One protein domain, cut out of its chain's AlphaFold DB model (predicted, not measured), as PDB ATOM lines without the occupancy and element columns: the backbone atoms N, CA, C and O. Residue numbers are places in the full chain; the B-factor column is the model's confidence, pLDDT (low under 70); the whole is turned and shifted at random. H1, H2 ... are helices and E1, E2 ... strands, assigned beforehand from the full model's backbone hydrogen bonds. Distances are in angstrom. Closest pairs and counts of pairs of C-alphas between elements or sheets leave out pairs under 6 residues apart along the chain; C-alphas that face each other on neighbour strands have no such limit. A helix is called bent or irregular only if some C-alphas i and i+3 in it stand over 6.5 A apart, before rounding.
ATOM      1  N   GLU A   7     178.259 128.767 179.278       92.06
ATOM      2  CA  GLU A   7     177.373 127.756 178.705       92.06
ATOM      3  C   GLU A   7     176.552 128.331 177.546       92.06
ATOM      4  O   GLU A   7     176.518 127.732 176.474       92.06
ATOM      5  N   ASP A   8     175.960 129.522 177.709       92.56
ATOM      6  CA  ASP A   8     175.221 130.194 176.631       92.56
ATOM      7  C   ASP A   8     176.111 130.404 175.395       92.56
ATOM      8  O   ASP A   8     175.710 130.137 174.260       92.56
ATOM      9  N   LYS A   9     177.345 130.877 175.613       93.12
ATOM     10  CA  LYS A   9     178.314 131.115 174.536       93.12
ATOM     11  C   LYS A   9     178.761 129.811 173.880       93.12
ATOM     12  O   LYS A   9     178.902 129.782 172.660       93.12
ATOM     13  N   PHE A  10     178.949 128.752 174.663       93.50
ATOM     14  CA  PHE A  10     179.299 127.429 174.163       93.50
ATOM     15  C   PHE A  10     178.184 126.848 173.283       93.50
ATOM     16  O   PHE A  10     178.452 126.412 172.167       93.50
ATOM     17  N   GLN A  11     176.919 126.929 173.708       92.38
ATOM     18  CA  GLN A  11     175.792 126.467 172.885       92.38
ATOM     19  C   GLN A  11     175.691 127.243 171.563       92.38
ATOM     20  O   GLN A  11     175.486 126.661 170.494       92.38
ATOM     21  N   GLU A  12     175.878 128.565 171.603       92.44
ATOM     22  CA  GLU A  12     175.922 129.393 170.393       92.44
ATOM     23  C   GLU A  12     177.100 129.037 169.481       92.44
ATOM     24  O   GLU A  12     176.952 129.025 168.254       92.44
ATOM     25  N   PHE A  13     178.247 128.702 170.071       93.25
ATOM     26  CA  PHE A  13     179.410 128.207 169.355       93.25
ATOM     27  C   PHE A  13     179.132 126.864 168.673       93.25
ATOM     28  O   PHE A  13     179.375 126.760 167.473       93.25
ATOM     29  N   CYS A  14     178.547 125.881 169.367       92.25
ATOM     30  CA  CYS A  14     178.158 124.590 168.787       92.25
ATOM     31  C   CYS A  14     177.252 124.773 167.560       92.25
ATOM     32  O   CYS A  14     177.516 124.214 166.492       92.25
ATOM     33  N   LEU A  15     176.231 125.630 167.665       91.56
ATOM     34  CA  LEU A  15     175.348 125.960 166.540       91.56
ATOM     35  C   LEU A  15     176.097 126.663 165.399       91.56
ATOM     36  O   LEU A  15     175.825 126.418 164.220       91.56
ATOM     37  N   PHE A  16     177.031 127.554 165.731       92.38
ATOM     38  CA  PHE A  16     177.846 128.268 164.755       92.38
ATOM     39  C   PHE A  16     178.754 127.322 163.968       92.38
ATOM     40  O   PHE A  16     178.766 127.395 162.735       92.38
ATOM     41  N   VAL A  17     179.483 126.430 164.638       92.06
ATOM     42  CA  VAL A  17     180.395 125.497 163.966       92.06
ATOM     43  C   VAL A  17     179.629 124.454 163.158       92.06
ATOM     44  O   VAL A  17     179.983 124.215 162.006       92.06
ATOM     45  N   GLU A  18     178.512 123.936 163.680       89.88
ATOM     46  CA  GLU A  18     177.639 122.991 162.973       89.88
ATOM     47  C   GLU A  18     177.076 123.592 161.679       89.88
ATOM     48  O   GLU A  18     177.064 122.955 160.628       89.88
ATOM     49  N   LYS A  19     176.648 124.856 161.721       91.69
ATOM     50  CA  LYS A  19     176.084 125.540 160.552       91.69
ATOM     51  C   LYS A  19     177.131 125.868 159.487       91.69
ATOM     52  O   LYS A  19     176.783 126.015 158.315       91.69
ATOM     53  N   ASN A  20     178.394 126.031 159.880       91.44
ATOM     54  CA  ASN A  20     179.435 126.591 159.019       91.44
ATOM     55  C   ASN A  20     180.631 125.660 158.795       91.44
ATOM     56  O   ASN A  20     181.644 126.134 158.291       91.44
ATOM     57  N   LYS A  21     180.519 124.358 159.099       84.81
ATOM     58  CA  LYS A  21     181.618 123.363 159.063       84.81
ATOM     59  C   LYS A  21     182.598 123.546 157.904       84.81
ATOM     60  O   LYS A  21     183.790 123.687 158.122       84.81
ATOM     61  N   PHE A  22     182.083 123.612 156.675       83.00
ATOM     62  CA  PHE A  22     182.890 123.671 155.446       83.00
ATOM     63  C   PHE A  22     183.496 125.048 155.133       83.00
ATOM     64  O   PHE A  22     184.227 125.200 154.157       83.00
ATOM     65  N   ARG A  23     183.149 126.070 155.916       90.69
ATOM     66  CA  ARG A  23     183.628 127.452 155.778       90.69
ATOM     67  C   ARG A  23     184.394 127.928 157.010       90.69
ATOM     68  O   ARG A  23     184.821 129.077 157.034       90.69
ATOM     69  N   LEU A  24     184.505 127.077 158.026       92.94
ATOM     70  CA  LEU A  24     185.096 127.424 159.302       92.94
ATOM     71  C   LEU A  24     186.620 127.406 159.189       92.94
ATOM     72  O   LEU A  24     187.215 126.468 158.652       92.94
ATOM     73  N   ILE A  25     187.237 128.455 159.710       93.69
ATOM     74  CA  ILE A  25     188.681 128.618 159.802       93.69
ATOM     75  C   ILE A  25     189.050 128.679 161.281       93.69
ATOM     76  O   ILE A  25     188.360 129.331 162.068       93.69
ATOM     77  N   VAL A  26     190.128 127.982 161.637       91.88
ATOM     78  CA  VAL A  26     190.740 127.999 162.967       91.88
ATOM     79  C   VAL A  26     192.096 128.676 162.885       91.88
ATOM     80  O   VAL A  26     192.902 128.330 162.022       91.88
ATOM     81  N   ASP A  27     192.348 129.608 163.796       90.81
ATOM     82  CA  ASP A  27     193.599 130.356 163.903       90.81
ATOM     83  C   ASP A  27     194.042 130.469 165.364       90.81
ATOM     84  O   ASP A  27     193.245 130.803 166.240       90.81
ATOM     85  N   ASN A  28     195.317 130.211 165.638       85.12
ATOM     86  CA  ASN A  28     195.928 130.394 166.958       85.12
ATOM     87  C   ASN A  28     197.094 131.401 166.950       85.12
ATOM     88  O   ASN A  28     197.982 131.353 167.802       85.12
ATOM     89  N   GLY A  29     197.159 132.258 165.929       82.62
ATOM     90  CA  GLY A  29     198.212 133.248 165.720       82.62
ATOM     91  C   GLY A  29     199.518 132.684 165.151       82.62
ATOM     92  O   GLY A  29     200.393 133.462 164.770       82.62
ATOM     93  N   ARG A  30     199.680 131.354 165.075       79.94
ATOM     94  CA  ARG A  30     200.841 130.699 164.439       79.94
ATOM     95  C   ARG A  30     200.475 129.940 163.175       79.94
ATOM     96  O   ARG A  30     201.286 129.877 162.255       79.94
ATOM     97  N   PHE A  31     199.289 129.344 163.139       82.12
ATOM     98  CA  PHE A  31     198.763 128.701 161.949       82.12
ATOM     99  C   PHE A  31     197.291 129.036 161.770       82.12
ATOM    100  O   PHE A  31     196.538 129.116 162.736       82.12
ATOM    101  N   GLU A  32     196.900 129.138 160.507       90.12
ATOM    102  CA  GLU A  32     195.518 129.237 160.072       90.12
ATOM    103  C   GLU A  32     195.166 127.967 159.296       90.12
ATOM    104  O   GLU A  32     195.945 127.505 158.450       90.12
ATOM    105  N   LYS A  33     194.012 127.366 159.591       90.06
ATOM    106  CA  LYS A  33     193.588 126.135 158.929       90.06
ATOM    107  C   LYS A  33     192.090 126.076 158.705       90.06
ATOM    108  O   LYS A  33     191.299 126.370 159.596       90.06
ATOM    109  N   LYS A  34     191.703 125.626 157.511       91.50
ATOM    110  CA  LYS A  34     190.312 125.276 157.217       91.50
ATOM    111  C   LYS A  34     189.943 124.003 157.958       91.50
ATOM    112  O   LYS A  34     190.670 123.013 157.882       91.50
ATOM    113  N   VAL A  35     188.807 124.040 158.636       90.56
ATOM    114  CA  VAL A  35     188.237 122.874 159.303       90.56
ATOM    115  C   VAL A  35     187.812 121.858 158.256       90.56
ATOM    116  O   VAL A  35     187.109 122.188 157.300       90.56
ATOM    117  N   THR A  36     188.249 120.614 158.431       87.44
ATOM    118  CA  THR A  36     187.921 119.521 157.507       87.44
ATOM    119  C   THR A  36     186.643 118.804 157.921       87.44
ATOM    120  O   THR A  36     185.871 118.368 157.066       87.44
ATOM    121  N   ARG A  37     186.390 118.711 159.233       89.69
ATOM    122  CA  ARG A  37     185.212 118.058 159.810       89.69
ATOM    123  C   ARG A  37     184.867 118.648 161.174       89.69
ATOM    124  O   ARG A  37     185.751 119.065 161.917       89.69
ATOM    125  N   VAL A  38     183.579 118.647 161.500       91.19
ATOM    126  CA  VAL A  38     183.067 118.962 162.838       91.19
ATOM    127  C   VAL A  38     182.052 117.900 163.220       91.19
ATOM    128  O   VAL A  38     181.082 117.698 162.479       91.19
ATOM    129  N   ASP A  39     182.251 117.304 164.386       89.19
ATOM    130  CA  ASP A  39     181.330 116.359 164.998       89.19
ATOM    131  C   ASP A  39     180.863 116.940 166.336       89.19
ATOM    132  O   ASP A  39     181.662 117.184 167.238       89.19
ATOM    133  N   VAL A  40     179.563 117.202 166.460       85.25
ATOM    134  CA  VAL A  40     178.951 117.561 167.745       85.25
ATOM    135  C   VAL A  40     178.607 116.250 168.439       85.25
ATOM    136  O   VAL A  40     177.757 115.505 167.950       85.25
ATOM    137  N   ILE A  41     179.323 115.938 169.517       84.81
ATOM    138  CA  ILE A  41     179.209 114.645 170.203       84.81
ATOM    139  C   ILE A  41     177.983 114.660 171.113       84.81
ATOM    140  O   ILE A  41     177.163 113.742 171.072       84.81
ATOM    141  N   ASP A  42     177.830 115.730 171.888       79.94
ATOM    142  CA  ASP A  42     176.698 115.968 172.775       79.94
ATOM    143  C   ASP A  42     176.516 117.477 173.036       79.94
ATOM    144  O   ASP A  42     177.061 118.324 172.324       79.94
ATOM    145  N   SER A  43     175.696 117.826 174.030       81.25
ATOM    146  CA  SER A  43     175.457 119.215 174.434       81.25
ATOM    147  C   SER A  43     176.628 119.859 175.176       81.25
ATOM    148  O   SER A  43     176.531 121.034 175.512       81.25
ATOM    149  N   GLU A  44     177.693 119.123 175.472       88.06
ATOM    150  CA  GLU A  44     178.818 119.556 176.305       88.06
ATOM    151  C   GLU A  44     180.151 119.508 175.549       88.06
ATOM    152  O   GLU A  44     181.124 120.107 176.004       88.06
ATOM    153  N   CYS A  45     180.193 118.860 174.379       92.56
ATOM    154  CA  CYS A  45     181.407 118.661 173.609       92.56
ATOM    155  C   CYS A  45     181.204 118.796 172.094       92.56
ATOM    156  O   CYS A  45     180.346 118.150 171.477       92.56
ATOM    157  N   VAL A  46     182.091 119.570 171.465       94.19
ATOM    158  CA  VAL A  46     182.271 119.567 170.013       94.19
ATOM    159  C   VAL A  46     183.699 119.198 169.635       94.19
ATOM    160  O   VAL A  46     184.669 119.712 170.190       94.19
ATOM    161  N   GLN A  47     183.816 118.316 168.649       93.38
ATOM    162  CA  GLN A  47     185.074 117.860 168.088       93.38
ATOM    163  C   GLN A  47     185.305 118.509 166.723       93.38
ATOM    164  O   GLN A  47     184.473 118.422 165.818       93.38
ATOM    165  N   ILE A  48     186.461 119.144 166.557       92.62
ATOM    166  CA  ILE A  48     186.843 119.861 165.339       92.62
ATOM    167  C   ILE A  48     188.127 119.257 164.783       92.62
ATOM    168  O   ILE A  48     189.157 119.233 165.450       92.62
ATOM    169  N   TYR A  49     188.078 118.797 163.539       90.19
ATOM    170  CA  TYR A  49     189.228 118.232 162.845       90.19
ATOM    171  C   TYR A  49     190.009 119.326 162.116       90.19
ATOM    172  O   TYR A  49     189.476 120.045 161.264       90.19
ATOM    173  N   LEU A  50     191.294 119.430 162.461       86.94
ATOM    174  CA  LEU A  50     192.263 120.312 161.806       86.94
ATOM    175  C   LEU A  50     193.012 119.573 160.686       86.94
ATOM    176  O   LEU A  50     193.457 120.185 159.715       86.94
ATOM    177  N   THR A  51     193.174 118.258 160.826       85.94
ATOM    178  CA  THR A  51     193.651 117.304 159.811       85.94
ATOM    179  C   THR A  51     192.916 115.980 159.991       85.94
ATOM    180  O   THR A  51     192.139 115.830 160.929       85.94
ATOM    181  N   ASP A  52     193.195 115.000 159.134       82.81
ATOM    182  CA  ASP A  52     192.658 113.643 159.291       82.81
ATOM    183  C   ASP A  52     193.133 112.967 160.591       82.81
ATOM    184  O   ASP A  52     192.428 112.128 161.148       82.81
ATOM    185  N   GLU A  53     194.293 113.375 161.110       87.81
ATOM    186  CA  GLU A  53     194.956 112.765 162.271       87.81
ATOM    187  C   GLU A  53     194.996 113.686 163.498       87.81
ATOM    188  O   GLU A  53     195.584 113.350 164.517       87.81
ATOM    189  N   THR A  54     194.449 114.899 163.428       88.38
ATOM    190  CA  THR A  54     194.513 115.856 164.540       88.38
ATOM    191  C   THR A  54     193.187 116.565 164.700       88.38
ATOM    192  O   THR A  54     192.673 117.192 163.768       88.38
ATOM    193  N   CYS A  55     192.656 116.496 165.914       90.00
ATOM    194  CA  CYS A  55     191.403 117.128 166.279       90.00
ATOM    195  C   CYS A  55     191.518 117.848 167.619       90.00
ATOM    196  O   CYS A  55     192.437 117.612 168.409       90.00
ATOM    197  N   VAL A  56     190.578 118.758 167.833       91.69
ATOM    198  CA  VAL A  56     190.428 119.530 169.056       91.69
ATOM    199  C   VAL A  56     189.044 119.244 169.613       91.69
ATOM    200  O   VAL A  56     188.054 119.416 168.901       91.69
ATOM    201  N   PHE A  57     188.982 118.806 170.864       93.50
ATOM    202  CA  PHE A  57     187.747 118.718 171.630       93.50
ATOM    203  C   PHE A  57     187.572 120.013 172.405       93.50
ATOM    204  O   PHE A  57     188.520 120.518 173.006       93.50
ATOM    205  N   ILE A  58     186.371 120.569 172.352       93.94
ATOM    206  CA  ILE A  58     186.044 121.830 173.005       93.94
ATOM    207  C   ILE A  58     184.841 121.577 173.892       93.94
ATOM    208  O   ILE A  58     183.786 121.157 173.413       93.94
ATOM    209  N   TYR A  59     185.035 121.871 175.169       93.75
ATOM    210  CA  TYR A  59     184.030 121.867 176.215       93.75
ATOM    211  C   TYR A  59     183.772 123.307 176.669       93.75
ATOM    212  O   TYR A  59     184.397 124.254 176.184       93.75
ATOM    213  N   VAL A  60     182.856 123.491 177.620       93.31
ATOM    214  CA  VAL A  60     182.526 124.822 178.161       93.31
ATOM    215  C   VAL A  60     183.751 125.509 178.779       93.31
ATOM    216  O   VAL A  60     183.952 126.710 178.578       93.31
ATOM    217  N   ASP A  61     184.567 124.757 179.514       92.44
ATOM    218  CA  ASP A  61     185.679 125.264 180.322       92.44
ATOM    219  C   ASP A  61     187.040 124.671 179.939       92.44
ATOM    220  O   ASP A  61     188.043 125.039 180.541       92.44
ATOM    221  N   THR A  62     187.096 123.778 178.949       92.00
ATOM    222  CA  THR A  62     188.300 122.999 178.631       92.00
ATOM    223  C   THR A  62     188.455 122.797 177.124       92.00
ATOM    224  O   THR A  62     187.474 122.644 176.397       92.00
ATOM    225  N   ILE A  63     189.700 122.773 176.650       91.50
ATOM    226  CA  ILE A  63     190.080 122.403 175.284       91.50
ATOM    227  C   ILE A  63     191.088 121.261 175.352       91.50
ATOM    228  O   ILE A  63     192.054 121.342 176.106       91.50
ATOM    229  N   GLU A  64     190.917 120.239 174.520       91.31
ATOM    230  CA  GLU A  64     191.851 119.117 174.421       91.31
ATOM    231  C   GLU A  64     192.341 118.931 172.985       91.31
ATOM    232  O   GLU A  64     191.549 118.812 172.051       91.31
ATOM    233  N   TYR A  65     193.659 118.872 172.807       88.75
ATOM    234  CA  TYR A  65     194.302 118.571 171.531       88.75
ATOM    235  C   TYR A  65     194.682 117.102 171.480       88.75
ATOM    236  O   TYR A  65     195.389 116.592 172.354       88.75
ATOM    237  N   VAL A  66     194.257 116.437 170.412       90.56
ATOM    238  CA  VAL A  66     194.365 114.990 170.295       90.56
ATOM    239  C   VAL A  66     194.924 114.605 168.933       90.56
ATOM    240  O   VAL A  66     194.457 115.081 167.895       90.56
ATOM    241  N   TYR A  67     195.909 113.707 168.951       89.81
ATOM    242  CA  TYR A  67     196.371 112.995 167.764       89.81
ATOM    243  C   TYR A  67     195.616 111.671 167.640       89.81
ATOM    244  O   TYR A  67     195.578 110.881 168.588       89.81
ATOM    245  N   VAL A  68     195.008 111.448 166.480       85.06
ATOM    246  CA  VAL A  68     194.255 110.240 166.145       85.06
ATOM    247  C   VAL A  68     195.051 109.462 165.110       85.06
ATOM    248  O   VAL A  68     195.125 109.852 163.946       85.06
ATOM    249  N   ASP A  69     195.617 108.341 165.541       79.44
ATOM    250  CA  ASP A  69     196.290 107.400 164.659       79.44
ATOM    251  C   ASP A  69     195.296 106.324 164.204       79.44
ATOM    252  O   ASP A  69     194.954 105.396 164.947       79.44
ATOM    253  N   TRP A  70     194.825 106.447 162.964       69.62
ATOM    254  CA  TRP A  70     193.887 105.495 162.366       69.62
ATOM    255  C   TRP A  70     194.525 104.143 162.028       69.62
ATOM    256  O   TRP A  70     193.805 103.155 161.892       69.62
ATOM    257  N   VAL A  71     195.854 104.074 161.900       70.44
ATOM    258  CA  VAL A  71     196.578 102.840 161.563       70.44
ATOM    259  C   VAL A  71     196.627 101.908 162.769       70.44
ATOM    260  O   VAL A  71     196.485 100.694 162.617       70.44
ATOM    261  N   PHE A  72     196.773 102.470 163.971       65.06
ATOM    262  CA  PHE A  72     196.866 101.692 165.209       65.06
ATOM    263  C   PHE A  72     195.656 101.840 166.138       65.06
ATOM    264  O   PHE A  72     195.634 101.221 167.202       65.06
ATOM    265  N   GLY A  73     194.650 102.633 165.752       65.44
ATOM    266  CA  GLY A  73     193.468 102.912 166.574       65.44
ATOM    267  C   GLY A  73     193.814 103.612 167.890       65.44
ATOM    268  O   GLY A  73     193.098 103.453 168.878       65.44
ATOM    269  N   GLN A  74     194.938 104.332 167.928       68.25
ATOM    270  CA  GLN A  74     195.437 104.982 169.132       68.25
ATOM    271  C   GLN A  74     195.017 106.446 169.150       68.25
ATOM    272  O   GLN A  74     195.146 107.170 168.165       68.25
ATOM    273  N   VAL A  75     194.540 106.879 170.312       78.12
ATOM    274  CA  VAL A  75     194.194 108.266 170.589       78.12
ATOM    275  C   VAL A  75     195.173 108.764 171.639       78.12
ATOM    276  O   VAL A  75     195.211 108.238 172.751       78.12
ATOM    277  N   SER A  76     196.001 109.739 171.270       83.56
ATOM    278  CA  SER A  76     196.977 110.343 172.176       83.56
ATOM    279  C   SER A  76     196.550 111.761 172.524       83.56
ATOM    280  O   SER A  76     196.517 112.631 171.652       83.56
ATOM    281  N   ASN A  77     196.270 112.002 173.805       83.94
ATOM    282  CA  ASN A  77     196.080 113.354 174.321       83.94
ATOM    283  C   ASN A  77     197.424 114.078 174.283       83.94
ATOM    284  O   ASN A  77     198.346 113.738 175.022       83.94
ATOM    285  N   LEU A  78     197.534 115.065 173.398       84.06
ATOM    286  CA  LEU A  78     198.729 115.889 173.282       84.06
ATOM    287  C   LEU A  78     198.755 116.933 174.395       84.06
ATOM    288  O   LEU A  78     199.820 117.247 174.923       84.06
ATOM    289  N   ARG A  79     197.582 117.496 174.707       85.25
ATOM    290  CA  ARG A  79     197.450 118.650 175.592       85.25
ATOM    291  C   ARG A  79     196.000 118.885 176.018       85.25
ATOM    292  O   ARG A  79     195.097 118.641 175.226       85.25
ATOM    293  N   SER A  80     195.802 119.397 177.232       88.69
ATOM    294  CA  SER A  80     194.513 119.861 177.757       88.69
ATOM    295  C   SER A  80     194.713 121.208 178.458       88.69
ATOM    296  O   SER A  80     195.672 121.354 179.220       88.69
ATOM    297  N   ASP A  81     193.853 122.186 178.173       89.00
ATOM    298  CA  ASP A  81     193.924 123.542 178.720       89.00
ATOM    299  C   ASP A  81     192.555 124.036 179.192       89.00
ATOM    300  O   ASP A  81     191.549 123.849 178.510       89.00
ATOM    301  N   GLY A  82     192.537 124.755 180.316       90.06
ATOM    302  CA  GLY A  82     191.341 125.441 180.800       90.06
ATOM    303  C   GLY A  82     191.049 126.730 180.023       90.06
ATOM    304  O   GLY A  82     191.924 127.588 179.866       90.06
ATOM    305  N   ILE A  83     189.803 126.890 179.579       90.69
ATOM    306  CA  ILE A  83     189.266 128.110 178.975       90.69
ATOM    307  C   ILE A  83     188.999 129.126 180.083       90.69
ATOM    308  O   ILE A  83     188.133 128.948 180.937       90.69
ATOM    309  N   ARG A  84     189.709 130.249 180.033       89.94
ATOM    310  CA  ARG A  84     189.498 131.382 180.938       89.94
ATOM    311  C   ARG A  84     188.354 132.268 180.483       89.94
ATOM    312  O   ARG A  84     187.606 132.790 181.308       89.94
ATOM    313  N   GLN A  85     188.242 132.476 179.174       89.81
ATOM    314  CA  GLN A  85     187.282 133.418 178.627       89.81
ATOM    315  C   GLN A  85     186.854 133.059 177.208       89.81
ATOM    316  O   GLN A  85     187.661 132.729 176.343       89.81
ATOM    317  N   TRP A  86     185.552 133.216 176.980       92.56
ATOM    318  CA  TRP A  86     184.927 133.214 175.664       92.56
ATOM    319  C   TRP A  86     184.697 134.653 175.196       92.56
ATOM    320  O   TRP A  86     183.859 135.370 175.771       92.56
ATOM    321  N   ASN A  87     185.385 135.049 174.129       91.31
ATOM    322  CA  ASN A  87     185.185 136.315 173.432       91.31
ATOM    323  C   ASN A  87     184.377 136.071 172.158       91.31
ATOM    324  O   ASN A  87     184.752 135.264 171.311       91.31
ATOM    325  N   VAL A  88     183.243 136.759 172.026       90.44
ATOM    326  CA  VAL A  88     182.313 136.547 170.911       90.44
ATOM    327  C   VAL A  88     182.116 137.856 170.166       90.44
ATOM    328  O   VAL A  88     181.664 138.849 170.737       90.44
ATOM    329  N   ALA A  89     182.434 137.836 168.877       87.88
ATOM    330  CA  ALA A  89     182.219 138.921 167.934       87.88
ATOM    331  C   ALA A  89     181.374 138.429 166.747       87.88
ATOM    332  O   ALA A  89     181.006 137.257 166.637       87.88
ATOM    333  N   ILE A  90     181.029 139.336 165.831       83.06
ATOM    334  CA  ILE A  90     180.241 138.979 164.646       83.06
ATOM    335  C   ILE A  90     181.023 137.948 163.819       83.06
ATOM    336  O   ILE A  90     182.085 138.260 163.289       83.06
ATOM    337  N   LYS A  91     180.466 136.733 163.697       87.94
ATOM    338  CA  LYS A  91     181.046 135.582 162.974       87.94
ATOM    339  C   LYS A  91     182.422 135.114 163.482       87.94
ATOM    340  O   LYS A  91     183.121 134.427 162.740       87.94
ATOM    341  N   ARG A  92     182.813 135.467 164.709       93.12
ATOM    342  CA  ARG A  92     184.106 135.081 165.285       93.12
ATOM    343  C   ARG A  92     183.956 134.720 166.757       93.12
ATOM    344  O   ARG A  92     183.385 135.491 167.523       93.12
ATOM    345  N   TYR A  93     184.487 133.563 167.122       94.12
ATOM    346  CA  TYR A  93     184.582 133.079 168.496       94.12
ATOM    347  C   TYR A  93     186.049 132.910 168.847       94.12
ATOM    348  O   TYR A  93     186.784 132.301 168.077       94.12
ATOM    349  N   GLU A  94     186.481 133.440 169.983       93.44
ATOM    350  CA  GLU A  94     187.859 133.314 170.451       93.44
ATOM    351  C   GLU A  94     187.870 132.761 171.874       93.44
ATOM    352  O   GLU A  94     187.149 133.244 172.754       93.44
ATOM    353  N   LEU A  95     188.690 131.735 172.072       92.25
ATOM    354  CA  LEU A  95     188.901 131.056 173.343       92.25
ATOM    355  C   LEU A  95     190.243 131.477 173.910       92.25
ATOM    356  O   LEU A  95     191.263 131.218 173.276       92.25
ATOM    357  N   GLU A  96     190.252 132.088 175.089       90.06
ATOM    358  CA  GLU A  96     191.481 132.368 175.836       90.06
ATOM    359  C   GLU A  96     191.783 131.235 176.823       90.06
ATOM    360  O   GLU A  96     190.904 130.849 177.594       90.06
ATOM    361  N   TYR A  97     193.017 130.721 176.831       84.88
ATOM    362  CA  TYR A  97     193.469 129.619 177.703       84.88
ATOM    363  C   TYR A  97     194.864 129.885 178.305       84.88
ATOM    364  O   TYR A  97     195.543 130.832 177.911       84.88
ATOM    365  N   GLU A  98     195.271 129.100 179.312       65.88
ATOM    366  CA  GLU A  98     196.340 129.443 180.281       65.88
ATOM    367  C   GLU A  98     197.797 129.530 179.763       65.88
ATOM    368  O   GLU A  98     198.698 129.784 180.561       65.88
ATOM    369  N   ASP A  99     198.068 129.384 178.466       64.19
ATOM    370  CA  ASP A  99     199.438 129.225 177.947       64.19
ATOM    371  C   ASP A  99     199.897 130.337 176.979       64.19
ATOM    372  O   ASP A  99     199.129 131.210 176.572       64.19
ATOM    373  N   GLU A 100     201.168 130.282 176.563       55.06
ATOM    374  CA  GLU A 100     201.849 131.217 175.656       55.06
ATOM    375  C   GLU A 100     201.110 131.499 174.337       55.06
ATOM    376  O   GLU A 100     201.310 132.560 173.740       55.06
ATOM    377  N   PHE A 101     200.263 130.573 173.878       57.72
ATOM    378  CA  PHE A 101     199.501 130.694 172.629       57.72
ATOM    379  C   PHE A 101     198.265 131.594 172.753       57.72
ATOM    380  O   PHE A 101     197.754 132.026 171.728       57.72
ATOM    381  N   LYS A 102     197.868 131.946 173.985       73.25
ATOM    382  CA  LYS A 102     196.856 132.932 174.411       73.25
ATOM    383  C   LYS A 102     195.434 132.769 173.873       73.25
ATOM    384  O   LYS A 102     194.515 132.935 174.665       73.25
ATOM    385  N   THR A 103     195.227 132.480 172.590       87.31
ATOM    386  CA  THR A 103     193.907 132.445 171.953       87.31
ATOM    387  C   THR A 103     193.769 131.360 170.881       87.31
ATOM    388  O   THR A 103     194.717 131.012 170.179       87.31
ATOM    389  N   LEU A 104     192.560 130.819 170.734       90.88
ATOM    390  CA  LEU A 104     192.146 129.970 169.614       90.88
ATOM    391  C   LEU A 104     190.880 130.575 169.017       90.88
ATOM    392  O   LEU A 104     189.865 130.706 169.697       90.88
ATOM    393  N   SER A 105     190.965 130.980 167.759       93.12
ATOM    394  CA  SER A 105     189.943 131.747 167.057       93.12
ATOM    395  C   SER A 105     189.249 130.883 166.017       93.12
ATOM    396  O   SER A 105     189.903 130.187 165.250       93.12
ATOM    397  N   PHE A 106     187.930 130.993 165.947       93.94
ATOM    398  CA  PHE A 106     187.054 130.301 165.014       93.94
ATOM    399  C   PHE A 106     186.239 131.337 164.255       93.94
ATOM    400  O   PHE A 106     185.457 132.074 164.863       93.94
ATOM    401  N   PHE A 107     186.404 131.422 162.939       94.38
ATOM    402  CA  PHE A 107     185.723 132.434 162.136       94.38
ATOM    403  C   PHE A 107     185.407 131.959 160.720       94.38
ATOM    404  O   PHE A 107     185.822 130.888 160.285       94.38
ATOM    405  N   ILE A 108     184.615 132.766 160.017       91.62
ATOM    406  CA  ILE A 108     184.248 132.563 158.615       91.62
ATOM    407  C   ILE A 108     184.651 133.821 157.849       91.62
ATOM    408  O   ILE A 108     184.309 134.920 158.292       91.62
ATOM    409  N   GLU A 109     185.311 133.650 156.702       78.38
ATOM    410  CA  GLU A 109     185.521 134.714 155.703       78.38
ATOM    411  C   GLU A 109     184.205 135.180 155.041       78.38
ATOM    412  O   GLU A 109     183.359 134.334 154.631       78.38
TER     413      GLU A 109
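AT A GLANCE: This is residues 7 to 109 of the 109 residues of an uncharacterized protein of Pseudomonas sp. MF4836 (UniProt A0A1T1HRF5). One long, twisted antiparallel sheet is folded back on itself into two leaves that partly face each other, E2, E1, E9 and E8 against E6, E5, E4 and E3, with the long bent strand E7 as the hinge. The one helix, H1, packs on this folded sheet and comes near strands of both leaves, most of all E3. The printed part has 103 residues, with one named helix followed by nine named strands, E1 to E9, and the order across the sheet is E2, E1, E9, E8, E7, E6, E5, E4, E3. The class is mixed, helices and strands. The whole is compact, with a radius of gyration of the C-alphas of 12.9 A, and spans 40 by 29 by 28 A.

HOW THE PARTS SIT: In the sheet E7, residues 74 to 89, bends by 81 degrees at residue 84, and its pairing is staggered. Over residues 74 to 82 it pairs with E6, residues 62 to 69, antiparallel at 146 degrees, with N 63 and O 81 at 2.8 A. Over residues 83 to 89 it pairs with E8, residues 92 to 97, antiparallel at 117 degrees, with N 94 and O 87 at 2.8 A. Beyond E8 comes E9, residues 103 to 107, antiparallel to it at 164 degrees, with N 106 and O 93 at 2.7 A. E1, residues 25 to 27, is antiparallel to E9 at 162 degrees, with N 105 and O 27 at 2.7 A. The edge strand E2, residues 32 to 34, forms a hairpin with E1, with N 33 and O 26 at 2.8 A. On the other side of E6 is E5, residues 54 to 58, antiparallel to it at 156 degrees, with N 57 and O 64 at 2.8 A. E4, residues 46 to 51, forms a hairpin with E5, with N 48 and O 56 at 2.8 A. The other edge strand is E3, residues 37 to 40, antiparallel to E4 at 166 degrees, with N 47 and O 39 at 2.8 A. E3 to E9 form a meander, each strand the antiparallel neighbour of the one before. In this folded sheet, one sheet bent back into two leaves, 21 pairs of C-alphas of the leaves are within 11 A; the closest C-alphas of E2 and E4 are those of Lys 33 and Leu 50, 6.6 A apart. E2 runs on into E3 at 78 degrees across a break of 2 residues, yet the two are apart. H1, residues 7 to 23, is on the sheet. Its closest C-alphas to E3 are those of Lys 21 and Val 38, 6.0 A, and to E8 those of Phe 13 and Tyr 93, 7.2 A. In H1, 11 of 13 O i to N i+4 pairs are within hydrogen-bond range.

IN THESE COORDINATES: E7 is the longest strand, 36.4 A from C-alpha 74 to C-alpha 89 at (182.219, 138.921, 167.934). E6 measures 22.4 A, E8 16.5 A and E4 15.5 A. H1 runs 23.8 A from C-alpha 7 at (177.373, 127.756, 178.705), with a kink of 43 degrees near residue 17; it is irregular, with C-alphas 19 and 22 being 8.7 A apart. E9 ends at C-alpha 107 at (185.723, 132.434, 162.136).

THE WHOLE: The two C-alphas farthest apart are those of Phe 72 and Ile 90, 40.8 A. The printed part has no cut and ends at Glu 109, the chain's last residue. The links between the named elements are tight. The mean pLDDT of the printed part is 87.0; it is under 70 at residue 70, residues 72 to 74 and residues 98 to 101.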